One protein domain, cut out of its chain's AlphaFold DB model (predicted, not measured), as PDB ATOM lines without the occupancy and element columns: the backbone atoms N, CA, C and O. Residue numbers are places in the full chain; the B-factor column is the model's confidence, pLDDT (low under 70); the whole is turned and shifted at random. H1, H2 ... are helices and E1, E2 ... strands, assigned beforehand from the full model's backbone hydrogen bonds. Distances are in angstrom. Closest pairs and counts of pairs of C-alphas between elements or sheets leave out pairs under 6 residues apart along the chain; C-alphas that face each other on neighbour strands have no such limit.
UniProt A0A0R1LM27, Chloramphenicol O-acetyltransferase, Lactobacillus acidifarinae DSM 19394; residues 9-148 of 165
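What this domain is: This is residues 9 to 148 of the 165 residues of the protein "Chloramphenicol O-acetyltransferase" of Lactobacillus acidifarinae DSM 19394 (UniProt A0A0R1LM27). A small sheet, E4, E3 and E5, has two helices, H3 and H4, packed over one face, giving two layers. From this body the small hairpin E1 and E2 reaches toward one end, with H1 far out beyond it, while H2 makes a corner with H3 toward the other end; the long link from H1 to H2 runs past the body, its residues 31 to 40 standing free. The printed part has 140 residues with four named helices and five named strands, in the order H1 H2 H3 E1 E2 E3 E4 H4 E5; the class is mixed, helices and strands, and the sheet E4 E3 E5 is mixed too. The whole is only just loose, close to compact, with a radius of gyration of the C-alphas of 17.5 A and spans of 49 by 34 by 27 A.

How they stand to each other: E3, residues 91 to 97, is the inner strand of the larger sheet. E4, residues 103 to 107, is its antiparallel neighbour at 157 degrees and forms a hairpin with it; N 94 and O 106 are 2.7 A apart, within hydrogen-bond range. E5, residues 144 to 147, is parallel to E3 at 42 degrees, with N 93 and O 145 at 2.8 A. H3, residues 55 to 69, is on this sheet at a height over the sheet of 9.3 A, over E3 and only just over E5, where 3 of its C-alphas fall; on the local plane it runs along the strands, at 20 degrees to E3. H4, residues 114 to 128, is on the sheet too, and the closest C-alphas of H4 and E4, those of Tyr 128 and Leu 106, are 7.5 A apart. With its residues 57 to 61 alone H3 touches H4, at a steep tilt of 58 degrees, opposite ways; the closest C-alphas are those of Ala 57 and Tyr 118, 6.4 A. H2, residues 42 to 50, touches H3 only at the corner, Ser 48 to Phe 55 at 5.8 A between C-alphas. E1, residues 75 to 77, and E2, residues 84 to 87, form an antiparallel hairpin, with N 76 and O 85 at 2.9 A; residues 9 to 10 pair antiparallel with residues 85 to 86 of E2. H1, residues 19 to 28, touches no helix. In H1, H2, H3 and H4 every O i to N i+4 pair is within hydrogen-bond range.

Where its parts are: H3 is 21.4 A long, H4 20.6 A, E3 19.1 A and E4 13.1 A. H1 begins at C-alpha 19, (1.127, -59.003, 124.989), and E5 ends at C-alpha 147, (-9.264, -83.620, 131.024).

The domain as a whole: The C-alphas of Ala 14 and Asp 100, the two farthest apart, are 52.1 A apart. The printed part has no cut. The links H1 to H2 and H4 to E5 are long. No printed residue is under 70 in pLDDT.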
ATOM      1  N   THR A   9       3.374 -72.613 116.018       95.81
ATOM      2  CA  THR A   9       3.745 -71.305 115.477       95.81
ATOM      3  C   THR A   9       4.213 -70.391 116.612       95.81
ATOM      4  O   THR A   9       3.463 -70.207 117.578       95.81
ATOM      5  N   PRO A  10       5.417 -69.798 116.532       96.25
ATOM      6  CA  PRO A  10       5.871 -68.807 117.503       96.25
ATOM      7  C   PRO A  10       4.966 -67.575 117.546       96.25
ATOM      8  O   PRO A  10       4.517 -67.078 116.513       96.25
ATOM      9  N   ILE A  11       4.718 -67.053 118.744       96.75
ATOM     10  CA  ILE A  11       3.986 -65.800 118.932       96.75
ATOM     11  C   ILE A  11       4.980 -64.638 118.879       96.75
ATOM     12  O   ILE A  11       5.856 -64.511 119.735       96.75
ATOM     13  N   GLU A  12       4.812 -63.758 117.890       96.06
ATOM     14  CA  GLU A  12       5.594 -62.526 117.776       96.06
ATOM     15  C   GLU A  12       5.098 -61.483 118.783       96.06
ATOM     16  O   GLU A  12       4.096 -60.793 118.573       96.06
ATOM     17  N   MET A  13       5.817 -61.354 119.896       94.69
ATOM     18  CA  MET A  13       5.445 -60.468 120.997       94.69
ATOM     19  C   MET A  13       5.364 -59.000 120.571       94.69
ATOM     20  O   MET A  13       4.561 -58.255 121.134       94.69
ATOM     21  N   ALA A  14       6.136 -58.557 119.577       96.06
ATOM     22  CA  ALA A  14       6.070 -57.179 119.093       96.06
ATOM     23  C   ALA A  14       4.695 -56.823 118.502       96.06
ATOM     24  O   ALA A  14       4.269 -55.673 118.610       96.06
ATOM     25  N   THR A  15       3.995 -57.804 117.924       96.62
ATOM     26  CA  THR A  15       2.724 -57.604 117.208       96.62
ATOM     27  C   THR A  15       1.528 -58.270 117.883       96.62
ATOM     28  O   THR A  15       0.390 -58.003 117.501       96.62
ATOM     29  N   TRP A  16       1.747 -59.108 118.903       96.62
ATOM     30  CA  TRP A  16       0.674 -59.846 119.559       96.62
ATOM     31  C   TRP A  16      -0.250 -58.920 120.369       96.62
ATOM     32  O   TRP A  16       0.176 -58.382 121.398       96.62
ATOM     33  N   PRO A  17      -1.543 -58.788 120.002       96.00
ATOM     34  CA  PRO A  17      -2.453 -57.845 120.660       96.00
ATOM     35  C   PRO A  17      -2.643 -58.102 122.160       96.00
ATOM     36  O   PRO A  17      -2.998 -57.200 122.913       96.00
ATOM     37  N   ARG A  18      -2.404 -59.340 122.616       95.50
ATOM     38  CA  ARG A  18      -2.566 -59.738 124.022       95.50
ATOM     39  C   ARG A  18      -1.284 -59.621 124.848       95.50
ATOM     40  O   ARG A  18      -1.329 -59.978 126.021       95.50
ATOM     41  N   ARG A  19      -0.173 -59.109 124.293       95.62
ATOM     42  CA  ARG A  19       1.127 -59.003 124.989       95.62
ATOM     43  C   ARG A  19       0.994 -58.386 126.382       95.62
ATOM     44  O   ARG A  19       1.448 -58.975 127.359       95.62
ATOM     45  N   GLU A  20       0.404 -57.197 126.462       96.69
ATOM     46  CA  GLU A  20       0.359 -56.417 127.706       96.69
ATOM     47  C   GLU A  20      -0.549 -57.073 128.749       96.69
ATOM     48  O   GLU A  20      -0.163 -57.205 129.908       96.69
ATOM     49  N   TYR A  21      -1.699 -57.598 128.319       95.19
ATOM     50  CA  TYR A  21      -2.599 -58.372 129.173       95.19
ATOM     51  C   TYR A  21      -1.945 -59.652 129.688       95.19
ATOM     52  O   TYR A  21      -2.043 -59.966 130.872       95.19
ATOM     53  N   PHE A  22      -1.253 -60.386 128.817       94.06
ATOM     54  CA  PHE A  22      -0.545 -61.597 129.202       94.06
ATOM     55  C   PHE A  22       0.531 -61.288 130.244       94.06
ATOM     56  O   PHE A  22       0.605 -61.974 131.260       94.06
ATOM     57  N   TYR A  23       1.324 -60.231 130.050       93.19
ATOM     58  CA  TYR A  23       2.302 -59.798 131.048       93.19
ATOM     59  C   TYR A  23       1.632 -59.435 132.381       93.19
ATOM     60  O   TYR A  23       2.039 -59.936 133.431       93.19
ATOM     61  N   TYR A  24       0.562 -58.637 132.344       95.44
ATOM     62  CA  TYR A  24      -0.163 -58.222 133.543       95.44
ATOM     63  C   TYR A  24      -0.699 -59.426 134.333       95.44
ATOM     64  O   TYR A  24      -0.360 -59.581 135.505       95.44
ATOM     65  N   PHE A  25      -1.444 -60.328 133.688       93.88
ATOM     66  CA  PHE A  25      -2.103 -61.463 134.350       93.88
ATOM     67  C   PHE A  25      -1.199 -62.669 134.633       93.88
ATOM     68  O   PHE A  25      -1.641 -63.609 135.290       93.88
ATOM     69  N   THR A  26       0.052 -62.675 134.160       90.06
ATOM     70  CA  THR A  26       1.005 -63.765 134.456       90.06
ATOM     71  C   THR A  26       2.197 -63.342 135.311       90.06
ATOM     72  O   THR A  26       2.835 -64.214 135.899       90.06
ATOM     73  N   LYS A  27       2.524 -62.042 135.391       90.50
ATOM     74  CA  LYS A  27       3.691 -61.538 136.138       90.50
ATOM     75  C   LYS A  27       3.352 -60.495 137.197       90.50
ATOM     76  O   LYS A  27       3.938 -60.552 138.271       90.50
ATOM     77  N   LEU A  28       2.446 -59.555 136.915       94.38
ATOM     78  CA  LEU A  28       2.133 -58.461 137.848       94.38
ATOM     79  C   LEU A  28       1.014 -58.820 138.827       94.38
ATOM     80  O   LEU A  28       1.138 -58.585 140.024       94.38
ATOM     81  N   ALA A  29      -0.066 -59.402 138.315       94.12
ATOM     82  CA  ALA A  29      -1.215 -59.850 139.087       94.12
ATOM     83  C   ALA A  29      -1.635 -61.250 138.606       94.12
ATOM     84  O   ALA A  29      -2.610 -61.366 137.857       94.12
ATOM     85  N   PRO A  30      -0.883 -62.310 138.978       90.62
ATOM     86  CA  PRO A  30      -1.221 -63.681 138.619       90.62
ATOM     87  C   PRO A  30      -2.661 -64.014 139.005       90.62
ATOM     88  O   PRO A  30      -3.032 -63.942 140.176       90.62
ATOM     89  N   MET A  31      -3.476 -64.358 138.012       85.81
ATOM     90  CA  MET A  31      -4.895 -64.634 138.205       85.81
ATOM     91  C   MET A  31      -5.318 -65.850 137.387       85.81
ATOM     92  O   MET A  31      -4.977 -65.983 136.213       85.81
ATOM     93  N   GLY A  32      -6.109 -66.715 138.015       87.19
ATOM     94  CA  GLY A  32      -6.828 -67.807 137.377       87.19
ATOM     95  C   GLY A  32      -8.208 -67.929 138.009       87.19
ATOM     96  O   GLY A  32      -8.395 -67.587 139.175       87.19
ATOM     97  N   PHE A  33      -9.185 -68.388 137.239       89.31
ATOM     98  CA  PHE A  33     -10.544 -68.610 137.721       89.31
ATOM     99  C   PHE A  33     -11.107 -69.891 137.111       89.31
ATOM    100  O   PHE A  33     -10.646 -70.347 136.066       89.31
ATOM    101  N   THR A  34     -12.099 -70.474 137.780       93.00
ATOM    102  CA  THR A  34     -12.833 -71.642 137.283       93.00
ATOM    103  C   THR A  34     -14.293 -71.271 137.083       93.00
ATOM    104  O   THR A  34     -14.857 -70.509 137.866       93.00
ATOM    105  N   VAL A  35     -14.898 -71.810 136.026       95.00
ATOM    106  CA  VAL A  35     -16.331 -71.704 135.756       95.00
ATOM    107  C   VAL A  35     -16.876 -73.120 135.632       95.00
ATOM    108  O   VAL A  35     -16.343 -73.922 134.868       95.00
ATOM    109  N   THR A  36     -17.928 -73.431 136.385       96.69
ATOM    110  CA  THR A  36     -18.636 -74.711 136.304       96.69
ATOM    111  C   THR A  36     -20.015 -74.475 135.706       96.69
ATOM    112  O   THR A  36     -20.734 -73.574 136.133       96.69
ATOM    113  N   VAL A  37     -20.369 -75.271 134.700       96.75
ATOM    114  CA  VAL A  37     -21.671 -75.218 134.030       96.75
ATOM    115  C   VAL A  37     -22.261 -76.617 133.938       96.75
ATOM    116  O   VAL A  37     -21.544 -77.584 133.682       96.75
ATOM    117  N   THR A  38     -23.576 -76.722 134.115       97.12
ATOM    118  CA  THR A  38     -24.319 -77.948 133.822       97.12
ATOM    119  C   THR A  38     -24.605 -77.997 132.324       97.12
ATOM    120  O   THR A  38     -25.267 -77.110 131.787       97.12
ATOM    121  N   LEU A  39     -24.096 -79.024 131.644       96.50
ATOM    122  CA  LEU A  39     -24.295 -79.230 130.208       96.50
ATOM    123  C   LEU A  39     -25.374 -80.287 129.963       96.50
ATOM    124  O   LEU A  39     -25.312 -81.379 130.526       96.50
ATOM    125  N   ASP A  40     -26.324 -79.991 129.075       97.75
ATOM    126  CA  ASP A  40     -27.251 -81.000 128.561       97.75
ATOM    127  C   ASP A  40     -26.525 -81.896 127.547       97.75
ATOM    128  O   ASP A  40     -26.139 -81.463 126.460       97.75
ATOM    129  N   ILE A  41     -26.332 -83.162 127.916       97.38
ATOM    130  CA  ILE A  41     -25.661 -84.170 127.087       97.38
ATOM    131  C   ILE A  41     -26.636 -85.161 126.444       97.38
ATOM    132  O   ILE A  41     -26.189 -86.151 125.865       97.38
ATOM    133  N   THR A  42     -27.949 -84.941 126.543       98.38
ATOM    134  CA  THR A  42     -28.982 -85.919 126.161       98.38
ATOM    135  C   THR A  42     -28.810 -86.395 124.719       98.38
ATOM    136  O   THR A  42     -28.733 -87.599 124.460       98.38
ATOM    137  N   ALA A  43     -28.670 -85.454 123.779       98.25
ATOM    138  CA  ALA A  43     -28.485 -85.760 122.362       98.25
ATOM    139  C   ALA A  43     -27.158 -86.491 122.095       98.25
ATOM    140  O   ALA A  43     -27.129 -87.500 121.389       98.25
ATOM    141  N   THR A  44     -26.064 -86.031 122.707       98.06
ATOM    142  CA  THR A  44     -24.728 -86.625 122.554       98.06
ATOM    143  C   THR A  44     -24.676 -88.049 123.107       98.06
ATOM    144  O   THR A  44     -24.114 -88.952 122.482       98.06
ATOM    145  N   LEU A  45     -25.295 -88.283 124.266       97.94
ATOM    146  CA  LEU A  45     -25.365 -89.597 124.891       97.94
ATOM    147  C   LEU A  45     -26.192 -90.564 124.041       97.94
ATOM    148  O   LEU A  45     -25.742 -91.685 123.796       97.94
ATOM    149  N   ALA A  46     -27.354 -90.133 123.539       98.44
ATOM    150  CA  ALA A  46     -28.162 -90.927 122.615       98.44
ATOM    151  C   ALA A  46     -27.364 -91.293 121.355       98.44
ATOM    152  O   ALA A  46     -27.271 -92.470 121.008       98.44
ATOM    153  N   TRP A  47     -26.696 -90.311 120.742       98.44
ATOM    154  CA  TRP A  47     -25.857 -90.526 119.566       98.44
ATOM    155  C   TRP A  47     -24.751 -91.555 119.827       98.44
ATOM    156  O   TRP A  47     -24.599 -92.491 119.041       98.44
ATOM    157  N   SER A  48     -24.033 -91.456 120.955       98.25
ATOM    158  CA  SER A  48     -22.965 -92.412 121.292       98.25
ATOM    159  C   SER A  48     -23.473 -93.851 121.437       98.25
ATOM    160  O   SER A  48     -22.802 -94.791 121.011       98.25
ATOM    161  N   ARG A  49     -24.686 -94.025 121.979       97.88
ATOM    162  CA  ARG A  49     -25.320 -95.336 122.165       97.88
ATOM    163  C   ARG A  49     -25.739 -95.935 120.830       97.88
ATOM    164  O   ARG A  49     -25.430 -97.095 120.578       97.88
ATOM    165  N   THR A  50     -26.380 -95.142 119.970       98.44
ATOM    166  CA  THR A  50     -26.799 -95.563 118.623       98.44
ATOM    167  C   THR A  50     -25.616 -95.996 117.757       98.44
ATOM    168  O   THR A  50     -25.747 -96.934 116.981       98.44
ATOM    169  N   HIS A  51     -24.460 -95.348 117.903       98.00
ATOM    170  CA  HIS A  51     -23.260 -95.656 117.115       98.00
ATOM    171  C   HIS A  51     -22.319 -96.656 117.802       98.00
ATOM    172  O   HIS A  51     -21.247 -96.939 117.276       98.00
ATOM    173  N   HIS A  52     -22.699 -97.198 118.965       97.81
ATOM    174  CA  HIS A  52     -21.905 -98.160 119.734       97.81
ATOM    175  C   HIS A  52     -20.474 -97.683 120.049       97.81
ATOM    176  O   HIS A  52     -19.529 -98.476 120.086       97.81
ATOM    177  N   VAL A  53     -20.308 -96.383 120.309       98.31
ATOM    178  CA  VAL A  53     -19.019 -95.784 120.678       98.31
ATOM    179  C   VAL A  53     -18.970 -95.421 122.157       98.31
ATOM    180  O   VAL A  53     -19.975 -95.072 122.778       98.31
ATOM    181  N   LYS A  54     -17.775 -95.488 122.750       97.19
ATOM    182  CA  LYS A  54     -17.567 -95.105 124.153       97.19
ATOM    183  C   LYS A  54     -17.810 -93.603 124.332       97.19
ATOM    184  O   LYS A  54     -17.128 -92.795 123.708       97.19
ATOM    185  N   PHE A  55     -18.716 -93.231 125.240       96.75
ATOM    186  CA  PHE A  55     -19.049 -91.826 125.513       96.75
ATOM    187  C   PHE A  55     -17.823 -90.984 125.899       96.75
ATOM    188  O   PHE A  55     -17.687 -89.865 125.420       96.75
ATOM    189  N   ASN A  56     -16.894 -91.537 126.692       95.94
ATOM    190  CA  ASN A  56     -15.670 -90.824 127.064       95.94
ATOM    191  C   ASN A  56     -14.853 -90.408 125.825       95.94
ATOM    192  O   ASN A  56     -14.418 -89.271 125.733       95.94
ATOM    193  N   ALA A  57     -14.734 -91.269 124.807       97.56
ATOM    194  CA  ALA A  57     -14.038 -90.901 123.574       97.56
ATOM    195  C   ALA A  57     -14.749 -89.765 122.815       97.56
ATOM    196  O   ALA A  57     -14.095 -88.867 122.295       97.56
ATOM    197  N   VAL A  58     -16.087 -89.770 122.788       98.31
ATOM    198  CA  VAL A  58     -16.881 -88.682 122.190       98.31
ATOM    199  C   VAL A  58     -16.645 -87.368 122.937       98.31
ATOM    200  O   VAL A  58     -16.377 -86.347 122.312       98.31
ATOM    201  N   TYR A  59     -16.693 -87.401 124.269       97.56
ATOM    202  CA  TYR A  59     -16.426 -86.248 125.125       97.56
ATOM    203  C   TYR A  59     -15.028 -85.662 124.884       97.56
ATOM    204  O   TYR A  59     -14.910 -84.472 124.589       97.56
ATOM    205  N   LEU A  60     -13.987 -86.501 124.921       98.06
ATOM    206  CA  LEU A  60     -12.605 -86.085 124.671       98.06
ATOM    207  C   LEU A  60     -12.452 -85.455 123.282       98.06
ATOM    208  O   LEU A  60     -11.901 -84.364 123.169       98.06
ATOM    209  N   TYR A  61     -12.999 -86.094 122.243       98.44
ATOM    210  CA  TYR A  61     -12.953 -85.578 120.874       98.44
ATOM    211  C   TYR A  61     -13.613 -84.201 120.744       98.44
ATOM    212  O   TYR A  61     -13.035 -83.295 120.144       98.44
ATOM    213  N   LEU A  62     -14.820 -84.038 121.297       98.12
ATOM    214  CA  LEU A  62     -15.566 -82.783 121.202       98.12
ATOM    215  C   LEU A  62     -14.822 -81.642 121.895       98.12
ATOM    216  O   LEU A  62     -14.691 -80.568 121.307       98.12
ATOM    217  N   VAL A  63     -14.278 -81.879 123.092       98.12
ATOM    218  CA  VAL A  63     -13.472 -80.869 123.791       98.12
ATOM    219  C   VAL A  63     -12.209 -80.547 122.995       98.12
ATOM    220  O   VAL A  63     -11.961 -79.376 122.718       98.12
ATOM    221  N   SER A  64     -11.449 -81.549 122.541       98.12
ATOM    222  CA  SER A  64     -10.248 -81.322 121.723       98.12
ATOM    223  C   SER A  64     -10.545 -80.532 120.446       98.12
ATOM    224  O   SER A  64      -9.769 -79.651 120.075       98.12
ATOM    225  N   ARG A  65     -11.683 -80.794 119.794       98.00
ATOM    226  CA  ARG A  65     -12.121 -80.057 118.603       98.00
ATOM    227  C   ARG A  65     -12.398 -78.589 118.912       98.00
ATOM    228  O   ARG A  65     -11.941 -77.732 118.161       98.00
ATOM    229  N   VAL A  66     -13.087 -78.295 120.015       97.75
ATOM    230  CA  VAL A  66     -13.338 -76.913 120.454       97.75
ATOM    231  C   VAL A  66     -12.022 -76.211 120.793       97.75
ATOM    232  O   VAL A  66     -11.759 -75.135 120.265       97.75
ATOM    233  N   LEU A  67     -11.136 -76.831 121.578       97.38
ATOM    234  CA  LEU A  67      -9.824 -76.243 121.891       97.38
ATOM    235  C   LEU A  67      -8.997 -75.975 120.621       97.38
ATOM    236  O   LEU A  67      -8.305 -74.966 120.522       97.38
ATOM    237  N   THR A  68      -9.109 -76.838 119.611       96.19
ATOM    238  CA  THR A  68      -8.445 -76.650 118.312       96.19
ATOM    239  C   THR A  68      -9.017 -75.462 117.529       96.19
ATOM    240  O   THR A  68      -8.274 -74.755 116.855       96.19
ATOM    241  N   GLN A  69     -10.308 -75.159 117.648       96.75
ATOM    242  CA  GLN A  69     -10.929 -74.010 116.972       96.75
ATOM    243  C   GLN A  69     -10.525 -72.654 117.571       96.75
ATOM    244  O   GLN A  69     -10.630 -71.632 116.897       96.75
ATOM    245  N   HIS A  70     -10.016 -72.652 118.802       95.94
ATOM    246  CA  HIS A  70      -9.752 -71.453 119.592       95.94
ATOM    247  C   HIS A  70      -8.258 -71.356 119.954       95.94
ATOM    248  O   HIS A  70      -7.791 -72.073 120.844       95.94
ATOM    249  N   PRO A  71      -7.464 -70.513 119.264       92.31
ATOM    250  CA  PRO A  71      -6.011 -70.462 119.453       92.31
ATOM    251  C   PRO A  71      -5.594 -70.100 120.885       92.31
ATOM    252  O   PRO A  71      -4.555 -70.556 121.351       92.31
ATOM    253  N   GLU A  72      -6.409 -69.339 121.618       93.88
ATOM    254  CA  GLU A  72      -6.158 -68.923 122.999       93.88
ATOM    255  C   GLU A  72      -5.976 -70.080 123.991       93.88
ATOM    256  O   GLU A  72      -5.272 -69.899 124.984       93.88
ATOM    257  N   PHE A  73      -6.549 -71.257 123.726       95.50
ATOM    258  CA  PHE A  73      -6.354 -72.438 124.573       95.50
ATOM    259  C   PHE A  73      -5.077 -73.210 124.247       95.50
ATOM    260  O   PHE A  73      -4.686 -74.088 125.010       95.50
ATOM    261  N   ARG A  74      -4.433 -72.899 123.119       95.44
ATOM    262  CA  ARG A  74      -3.273 -73.625 122.582       95.44
ATOM    263  C   ARG A  74      -1.966 -72.855 122.743       95.44
ATOM    264  O   ARG A  74      -0.950 -73.262 122.182       95.44
ATOM    265  N   VAL A  75      -1.995 -71.755 123.499       94.81
ATOM    266  CA  VAL A  75      -0.823 -70.938 123.820       94.81
ATOM    267  C   VAL A  75      -0.039 -71.577 124.963       94.81
ATOM    268  O   VAL A  75      -0.561 -71.733 126.066       94.81
ATOM    269  N   VAL A  76       1.223 -71.915 124.713       92.25
ATOM    270  CA  VAL A  76       2.104 -72.612 125.660       92.25
ATOM    271  C   VAL A  76       3.478 -71.936 125.674       92.25
ATOM    272  O   VAL A  76       3.886 -71.328 124.685       92.25
ATOM    273  N   ARG A  77       4.189 -72.009 126.805       90.94
ATOM    274  CA  ARG A  77       5.626 -71.703 126.854       90.94
ATOM    275  C   ARG A  77       6.386 -72.919 126.357       90.94
ATOM    276  O   ARG A  77       6.266 -73.987 126.955       90.94
ATOM    277  N   GLU A  78       7.120 -72.763 125.269       88.12
ATOM    278  CA  GLU A  78       7.975 -73.823 124.757       88.12
ATOM    279  C   GLU A  78       9.058 -74.149 125.815       88.12
ATOM    280  O   GLU A  78       9.692 -73.216 126.320       88.12
ATOM    281  N   PRO A  79       9.216 -75.425 126.222       82.06
ATOM    282  CA  PRO A  79      10.062 -75.801 127.359       82.06
ATOM    283  C   PRO A  79      11.546 -75.424 127.264       82.06
ATOM    284  O   PRO A  79      12.169 -75.231 128.307       82.06
ATOM    285  N   GLU A  80      12.135 -75.364 126.068       83.62
ATOM    286  CA  GLU A  80      13.577 -75.120 125.907       83.62
ATOM    287  C   GLU A  80      13.922 -73.627 125.796       83.62
ATOM    288  O   GLU A  80      14.907 -73.159 126.367       83.62
ATOM    289  N   SER A  81      13.110 -72.867 125.067       87.06
ATOM    290  CA  SER A  81      13.338 -71.462 124.716       87.06
ATOM    291  C   SER A  81      12.567 -70.471 125.587       87.06
ATOM    292  O   SER A  81      12.823 -69.268 125.502       87.06
ATOM    293  N   GLU A  82      11.597 -70.943 126.380       87.56
ATOM    294  CA  GLU A  82      10.617 -70.128 127.120       87.56
ATOM    295  C   GLU A  82       9.750 -69.215 126.224       87.56
ATOM    296  O   GLU A  82       8.957 -68.399 126.721       87.56
ATOM    297  N   GLN A  83       9.863 -69.351 124.896       93.31
ATOM    298  CA  GLN A  83       9.100 -68.583 123.924       93.31
ATOM    299  C   GLN A  83       7.627 -68.999 123.966       93.31
ATOM    300  O   GLN A  83       7.292 -70.174 124.094       93.31
ATOM    301  N   LEU A  84       6.721 -68.027 123.835       94.94
ATOM    302  CA  LEU A  84       5.308 -68.344 123.658       94.94
ATOM    303  C   LEU A  84       5.060 -68.856 122.243       94.94
ATOM    304  O   LEU A  84       5.419 -68.208 121.260       94.94
ATOM    305  N   VAL A  85       4.394 -69.996 122.158       95.44
ATOM    306  CA  VAL A  85       4.015 -70.645 120.906       95.44
ATOM    307  C   VAL A  85       2.533 -70.991 120.936       95.44
ATOM    308  O   VAL A  85       1.939 -71.124 122.005       95.44
ATOM    309  N   THR A  86       1.927 -71.140 119.762       96.38
ATOM    310  CA  THR A  86       0.586 -71.717 119.604       96.38
ATOM    311  C   THR A  86       0.711 -73.061 118.905       96.38
ATOM    312  O   THR A  86       1.192 -73.103 117.775       96.38
ATOM    313  N   TYR A  87       0.285 -74.148 119.548       96.44
ATOM    314  CA  TYR A  87       0.236 -75.467 118.905       96.44
ATOM    315  C   TYR A  87      -0.910 -75.563 117.905       96.44
ATOM    316  O   TYR A  87      -1.987 -75.020 118.152       96.44
ATOM    317  N   ASP A  88      -0.732 -76.320 116.822       96.19
ATOM    318  CA  ASP A  88      -1.805 -76.608 115.861       96.19
ATOM    319  C   ASP A  88      -2.961 -77.367 116.515       96.19
ATOM    320  O   ASP A  88      -4.128 -77.060 116.283       96.19
ATOM    321  N   VAL A  89      -2.631 -78.332 117.372       96.62
ATOM    322  CA  VAL A  89      -3.588 -79.158 118.111       96.62
ATOM    323  C   VAL A  89      -3.081 -79.435 119.520       96.62
ATOM    324  O   VAL A  89      -1.877 -79.401 119.780       96.62
ATOM    325  N   LEU A  90      -4.009 -79.764 120.416       96.94
ATOM    326  CA  LEU A  90      -3.693 -80.346 121.717       96.94
ATOM    327  C   LEU A  90      -4.229 -81.772 121.787       96.94
ATOM    328  O   LEU A  90      -5.285 -82.087 121.234       96.94
ATOM    329  N   HIS A  91      -3.519 -82.628 122.506       97.38
ATOM    330  CA  HIS A  91      -3.882 -84.024 122.689       97.38
ATOM    331  C   HIS A  91      -4.465 -84.242 124.092       97.38
ATOM    332  O   HIS A  91      -3.859 -83.812 125.078       97.38
ATOM    333  N   PRO A  92      -5.646 -84.872 124.218       97.56
ATOM    334  CA  PRO A  92      -6.262 -85.088 125.518       97.56
ATOM    335  C   PRO A  92      -5.434 -86.062 126.351       97.56
ATOM    336  O   PRO A  92      -5.106 -87.157 125.892       97.56
ATOM    337  N   SER A  93      -5.165 -85.671 127.590       96.62
ATOM    338  CA  SER A  93      -4.603 -86.494 128.655       96.62
ATOM    339  C   SER A  93      -5.680 -86.700 129.714       96.62
ATOM    340  O   SER A  93      -6.116 -85.748 130.363       96.62
ATOM    341  N   TYR A  94      -6.155 -87.932 129.839       96.19
ATOM    342  CA  TYR A  94      -7.379 -88.279 130.535       96.19
ATOM    343  C   TYR A  94      -7.212 -89.390 131.561       96.19
ATOM    344  O   TYR A  94      -6.332 -90.248 131.485       96.19
ATOM    345  N   THR A  95      -8.122 -89.378 132.532       94.06
ATOM    346  CA  THR A  95      -8.159 -90.364 133.608       94.06
ATOM    347  C   THR A  95      -8.654 -91.720 133.102       94.06
ATOM    348  O   THR A  95      -9.723 -91.819 132.493       94.06
ATOM    349  N   VAL A  96      -7.901 -92.773 133.410       94.19
ATOM    350  CA  VAL A  96      -8.335 -94.174 133.357       94.19
ATOM    351  C   VAL A  96      -8.465 -94.669 134.793       94.19
ATOM    352  O   VAL A  96      -7.568 -94.440 135.601       94.19
ATOM    353  N   ILE A  97      -9.600 -95.289 135.117       91.12
ATOM    354  CA  ILE A  97      -9.899 -95.819 136.452       91.12
ATOM    355  C   ILE A  97      -9.727 -97.334 136.403       91.12
ATOM    356  O   ILE A  97     -10.355 -97.996 135.574       91.12
ATOM    357  N   HIS A  98      -8.898 -97.859 137.298       91.38
ATOM    358  CA  HIS A  98      -8.571 -99.279 137.379       91.38
ATOM    359  C   HIS A  98      -9.535-100.046 138.295       91.38
ATOM    360  O   HIS A  98     -10.199 -99.442 139.146       91.38
ATOM    361  N   PRO A  99      -9.601-101.387 138.177       90.44
ATOM    362  CA  PRO A  99     -10.417-102.226 139.058       90.44
ATOM    363  C   PRO A  99     -10.062-102.115 140.548       90.44
ATOM    364  O   PRO A  99     -10.922-102.332 141.394       90.44
ATOM    365  N   ASP A 100      -8.813-101.770 140.870       89.88
ATOM    366  CA  ASP A 100      -8.316-101.569 142.238       89.88
ATOM    367  C   ASP A 100      -8.573-100.150 142.781       89.88
ATOM    368  O   ASP A 100      -8.049 -99.778 143.831       89.88
ATOM    369  N   HIS A 101      -9.382 -99.357 142.070       86.50
ATOM    370  CA  HIS A 101      -9.712 -97.963 142.371       86.50
ATOM    371  C   HIS A 101      -8.539 -96.977 142.270       86.50
ATOM    372  O   HIS A 101      -8.700 -95.803 142.617       86.50
ATOM    373  N   THR A 102      -7.381 -97.399 141.755       91.69
ATOM    374  CA  THR A 102      -6.314 -96.469 141.375       91.69
ATOM    375  C   THR A 102      -6.633 -95.782 140.045       91.69
ATOM    376  O   THR A 102      -7.541 -96.177 139.306       91.69
ATOM    377  N   ILE A 103      -5.898 -94.709 139.743       92.00
ATOM    378  CA  ILE A 103      -6.063 -93.945 138.505       92.00
ATOM    379  C   ILE A 103      -4.745 -93.803 137.747       92.00
ATOM    380  O   ILE A 103      -3.680 -93.627 138.343       92.00
ATOM    381  N   SER A 104      -4.846 -93.801 136.423       94.19
ATOM    382  CA  SER A 104      -3.768 -93.441 135.499       94.19
ATOM    383  C   SER A 104      -4.149 -92.226 134.671       94.19
ATOM    384  O   SER A 104      -5.322 -92.003 134.373       94.19
ATOM    385  N   ASN A 105      -3.145 -91.469 134.243       94.19
ATOM    386  CA  ASN A 105      -3.274 -90.445 133.222       94.19
ATOM    387  C   ASN A 105      -2.757 -91.004 131.886       94.19
ATOM    388  O   ASN A 105      -1.554 -91.218 131.713       94.19
ATOM    389  N   LEU A 106      -3.671 -91.277 130.959       96.00
ATOM    390  CA  LEU A 106      -3.385 -91.774 129.614       96.00
ATOM    391  C   LEU A 106      -3.675 -90.670 128.601       96.00
ATOM    392  O   LEU A 106      -4.633 -89.928 128.767       96.00
ATOM    393  N   TRP A 107      -2.889 -90.566 127.535       97.19
ATOM    394  CA  TRP A 107      -3.132 -89.580 126.485       97.19
ATOM    395  C   TRP A 107      -3.313 -90.236 125.120       97.19
ATOM    396  O   TRP A 107      -2.688 -91.259 124.826       97.19
ATOM    397  N   THR A 108      -4.115 -89.600 124.267       96.88
ATOM    398  CA  THR A 108      -4.386 -90.059 122.898       96.88
ATOM    399  C   THR A 108      -4.108 -88.969 121.883       96.88
ATOM    400  O   THR A 108      -4.454 -87.811 122.094       96.88
ATOM    401  N   ALA A 109      -3.498 -89.346 120.757       97.12
ATOM    402  CA  ALA A 109      -3.271 -88.430 119.649       97.12
ATOM    403  C   ALA A 109      -4.614 -87.946 119.074       97.12
ATOM    404  O   ALA A 109      -5.403 -88.736 118.547       97.12
ATOM    405  N   TYR A 110      -4.856 -86.640 119.198       97.69
ATOM    406  CA  TYR A 110      -5.999 -85.964 118.585       97.69
ATOM    407  C   TYR A 110      -5.913 -86.015 117.057       97.69
ATOM    408  O   TYR A 110      -4.845 -85.785 116.493       97.69
ATOM    409  N   ASP A 111      -7.056 -86.254 116.419       97.62
ATOM    410  CA  ASP A 111      -7.243 -86.153 114.977       97.62
ATOM    411  C   ASP A 111      -8.565 -85.408 114.697       97.62
ATOM    412  O   ASP A 111      -9.539 -85.624 115.431       97.62
ATOM    413  N   PRO A 112      -8.629 -84.509 113.695       96.88
ATOM    414  CA  PRO A 112      -9.873 -83.839 113.321       96.88
ATOM    415  C   PRO A 112     -10.969 -84.804 112.846       96.88
ATOM    416  O   PRO A 112     -12.153 -84.492 113.012       96.88
ATOM    417  N   ASP A 113     -10.615 -85.967 112.298       97.69
ATOM    418  CA  ASP A 113     -11.552 -87.036 111.973       97.69
ATOM    419  C   ASP A 113     -11.872 -87.888 113.214       97.69
ATOM    420  O   ASP A 113     -10.999 -88.470 113.862       97.69
ATOM    421  N   PHE A 114     -13.163 -87.993 113.543       98.12
ATOM    422  CA  PHE A 114     -13.598 -88.718 114.738       98.12
ATOM    423  C   PHE A 114     -13.276 -90.213 114.667       98.12
ATOM    424  O   PHE A 114     -12.920 -90.800 115.686       98.12
ATOM    425  N   ALA A 115     -13.394 -90.843 113.494       97.75
ATOM    426  CA  ALA A 115     -13.129 -92.273 113.368       97.75
ATOM    427  C   ALA A 115     -11.650 -92.574 113.645       97.75
ATOM    428  O   ALA A 115     -11.341 -93.492 114.408       97.75
ATOM    429  N   THR A 116     -10.753 -91.751 113.107       98.06
ATOM    430  CA  THR A 116      -9.308 -91.826 113.341       98.06
ATOM    431  C   THR A 116      -8.976 -91.594 114.814       98.06
ATOM    432  O   THR A 116      -8.306 -92.427 115.432       98.06
ATOM    433  N   PHE A 117      -9.525 -90.541 115.427       98.25
ATOM    434  CA  PHE A 117      -9.365 -90.298 116.863       98.25
ATOM    435  C   PHE A 117      -9.856 -91.478 117.715       98.25
ATOM    436  O   PHE A 117      -9.179 -91.909 118.651       98.25
ATOM    437  N   TYR A 118     -11.023 -92.031 117.385       98.50
ATOM    438  CA  TYR A 118     -11.612 -93.143 118.122       98.50
ATOM    439  C   TYR A 118     -10.746 -94.404 118.040       98.50
ATOM    440  O   TYR A 118     -10.560 -95.085 119.049       98.50
ATOM    441  N   GLN A 119     -10.153 -94.697 116.878       98.31
ATOM    442  CA  GLN A 119      -9.208 -95.809 116.743       98.31
ATOM    443  C   GLN A 119      -7.918 -95.581 117.538       98.31
ATOM    444  O   GLN A 119      -7.431 -96.519 118.179       98.31
ATOM    445  N   ASN A 120      -7.397 -94.350 117.565       97.69
ATOM    446  CA  ASN A 120      -6.246 -94.001 118.403       97.69
ATOM    447  C   ASN A 120      -6.565 -94.258 119.886       97.69
ATOM    448  O   ASN A 120      -5.813 -94.951 120.570       97.69
ATOM    449  N   TYR A 121      -7.730 -93.798 120.352       97.94
ATOM    450  CA  TYR A 121      -8.206 -93.992 121.725       97.94
ATOM    451  C   TYR A 121      -8.343 -95.473 122.103       97.94
ATOM    452  O   TYR A 121      -7.885 -95.898 123.164       97.94
ATOM    453  N   LEU A 122      -8.958 -96.284 121.234       98.19
ATOM    454  CA  LEU A 122      -9.104 -97.721 121.472       98.19
ATOM    455  C   LEU A 122      -7.752 -98.441 121.497       98.19
ATOM    456  O   LEU A 122      -7.560 -99.343 122.311       98.19
ATOM    457  N   THR A 123      -6.824 -98.041 120.627       97.81
ATOM    458  CA  THR A 123      -5.469 -98.600 120.584       97.81
ATOM    459  C   THR A 123      -4.713 -98.287 121.871       97.81
ATOM    460  O   THR A 123      -4.156 -99.195 122.487       97.81
ATOM    461  N   ASP A 124      -4.763 -97.033 122.321       97.25
ATOM    462  CA  ASP A 124      -4.117 -96.599 123.559       97.25
ATOM    463  C   ASP A 124      -4.706 -97.295 124.788       97.25
ATOM    464  O   ASP A 124      -3.959 -97.787 125.632       97.25
ATOM    465  N   LEU A 125      -6.036 -97.411 124.877       96.75
ATOM    466  CA  LEU A 125      -6.679 -98.167 125.952       96.75
ATOM    467  C   LEU A 125      -6.284 -99.641 125.938       96.75
ATOM    468  O   LEU A 125      -5.995-100.201 126.988       96.75
ATOM    469  N   LYS A 126      -6.254-100.279 124.766       97.50
ATOM    470  CA  LYS A 126      -5.867-101.689 124.658       97.50
ATOM    471  C   LYS A 126      -4.417-101.916 125.088       97.50
ATOM    472  O   LYS A 126      -4.108-102.962 125.646       97.50
ATOM    473  N   GLN A 127      -3.527-100.977 124.781       96.88
ATOM    474  CA  GLN A 127      -2.099-101.127 125.045       96.88
ATOM    475  C   GLN A 127      -1.706-100.714 126.468       96.88
ATOM    476  O   GLN A 127      -0.815-101.330 127.045       96.88
ATOM    477  N   TYR A 128      -2.345 -99.683 127.024       96.75
ATOM    478  CA  TYR A 128      -1.918 -99.039 128.270       96.75
ATOM    479  C   TYR A 128      -3.007 -98.975 129.347       96.75
ATOM    480  O   TYR A 128      -2.700 -98.634 130.485       96.75
ATOM    481  N   GLY A 129      -4.265 -99.270 129.011       94.25
ATOM    482  CA  GLY A 129      -5.418 -99.065 129.892       94.25
ATOM    483  C   GLY A 129      -5.432 -99.946 131.139       94.25
ATOM    484  O   GLY A 129      -5.991 -99.518 132.138       94.25
ATOM    485  N   ASP A 130      -4.776-101.107 131.097       95.06
ATOM    486  CA  ASP A 130      -4.645-102.029 132.237       95.06
ATOM    487  C   ASP A 130      -3.260-101.947 132.911       95.06
ATOM    488  O   ASP A 130      -2.951-102.727 133.813       95.06
ATOM    489  N   ILE A 131      -2.386-101.035 132.460       94.31
ATOM    490  CA  ILE A 131      -1.055-100.856 133.049       94.31
ATOM    491  C   ILE A 131      -1.183 -99.914 134.255       94.31
ATOM    492  O   ILE A 131      -1.567 -98.753 134.078       94.31
ATOM    493  N   PRO A 132      -0.848-100.370 135.476       88.19
ATOM    494  CA  PRO A 132      -0.956 -99.545 136.670       88.19
ATOM    495  C   PRO A 132       0.104 -98.437 136.696       88.19
ATOM    496  O   PRO A 132       1.153 -98.512 136.052       88.19
ATOM    497  N   GLY A 133      -0.151 -97.418 137.516       91.12
ATOM    498  CA  GLY A 133       0.758 -96.296 137.745       91.12
ATOM    499  C   GLY A 133       0.260 -94.979 137.147       91.12
ATOM    500  O   GLY A 133      -0.654 -94.956 136.326       91.12
ATOM    501  N   PRO A 134       0.842 -93.842 137.552       90.62
ATOM    502  CA  PRO A 134       0.268 -92.532 137.257       90.62
ATOM    503  C   PRO A 134       0.308 -92.161 135.769       90.62
ATOM    504  O   PRO A 134      -0.537 -91.392 135.324       90.62
ATOM    505  N   MET A 135       1.261 -92.687 134.992       92.94
ATOM    506  CA  MET A 135       1.441 -92.337 133.579       92.94
ATOM    507  C   MET A 135       1.977 -93.539 132.780       92.94
ATOM    508  O   MET A 135       3.177 -93.616 132.517       92.94
ATOM    509  N   PRO A 136       1.112 -94.505 132.415       94.50
ATOM    510  CA  PRO A 136       1.526 -95.756 131.765       94.50
ATOM    511  C   PRO A 136       2.043 -95.559 130.332       94.50
ATOM    512  O   PRO A 136       2.783 -96.393 129.813       94.50
ATOM    513  N   LYS A 137       1.676 -94.444 129.693       94.88
ATOM    514  CA  LYS A 137       2.152 -94.034 128.371       94.88
ATOM    515  C   LYS A 137       2.983 -92.764 128.521       94.88
ATOM    516  O   LYS A 137       2.445 -91.716 128.870       94.88
ATOM    517  N   ALA A 138       4.286 -92.851 128.247       92.62
ATOM    518  CA  ALA A 138       5.180 -91.700 128.344       92.62
ATOM    519  C   ALA A 138       4.701 -90.546 127.433       92.62
ATOM    520  O   ALA A 138       4.289 -90.803 126.295       92.62
ATOM    521  N   PRO A 139       4.716 -89.288 127.907       87.88
ATOM    522  CA  PRO A 139       4.379 -88.135 127.087       87.88
ATOM    523  C   PRO A 139       5.443 -87.955 126.004       87.88
ATOM    524  O   PRO A 139       6.636 -88.090 126.264       87.88
ATOM    525  N   GLN A 140       5.001 -87.663 124.783       84.69
ATOM    526  CA  GLN A 140       5.892 -87.458 123.635       84.69
ATOM    527  C   GLN A 140       6.064 -85.980 123.269       84.69
ATOM    528  O   GLN A 140       6.952 -85.644 122.493       84.69
ATOM    529  N   SER A 141       5.216 -85.099 123.799       84.69
ATOM    530  CA  SER A 141       5.222 -83.668 123.506       84.69
ATOM    531  C   SER A 141       4.542 -82.890 124.636       84.69
ATOM    532  O   SER A 141       3.687 -83.456 125.323       84.69
ATOM    533  N   PRO A 142       4.891 -81.609 124.854       88.44
ATOM    534  CA  PRO A 142       4.208 -80.747 125.821       88.44
ATOM    535  C   PRO A 142       2.784 -80.334 125.404       88.44
ATOM    536  O   PRO A 142       2.073 -79.761 126.224       88.44
ATOM    537  N   ASN A 143       2.324 -80.624 124.180       93.81
ATOM    538  CA  ASN A 143       0.985 -80.246 123.700       93.81
ATOM    539  C   ASN A 143      -0.151 -81.160 124.215       93.81
ATOM    540  O   ASN A 143      -1.123 -81.434 123.507       93.81
ATOM    541  N   LEU A 144      -0.043 -81.625 125.462       94.75
ATOM    542  CA  LEU A 144      -1.093 -82.364 126.161       94.75
ATOM    543  C   LEU A 144      -1.957 -81.405 126.988       94.75
ATOM    544  O   LEU A 144      -1.439 -80.487 127.620       94.75
ATOM    545  N   PHE A 145      -3.264 -81.655 127.055       95.12
ATOM    546  CA  PHE A 145      -4.148 -80.970 128.002       95.12
ATOM    547  C   PHE A 145      -4.849 -81.972 128.912       95.12
ATOM    548  O   PHE A 145      -5.290 -83.030 128.466       95.12
ATOM    549  N   THR A 146      -4.964 -81.635 130.194       94.00
ATOM    550  CA  THR A 146      -5.604 -82.512 131.176       94.00
ATOM    551  C   THR A 146      -7.121 -82.392 131.099       94.00
ATOM    552  O   THR A 146      -7.669 -81.290 131.131       94.00
ATOM    553  N   ILE A 147      -7.806 -83.530 131.049       94.75
ATOM    554  CA  ILE A 147      -9.264 -83.620 131.024       94.75
ATOM    555  C   ILE A 147      -9.721 -84.853 131.804       94.75
ATOM    556  O   ILE A 147      -9.378 -85.984 131.485       94.75
ATOM    557  N   GLY A 148     -10.489 -84.634 132.869       88.25
ATOM    558  CA  GLY A 148     -10.927 -85.692 133.777       88.25
ATOM    559  C   GLY A 148     -12.418 -85.992 133.680       88.25
ATOM    560  O   GLY A 148     -13.196 -85.261 133.065       88.25
TER     561      GLY A 148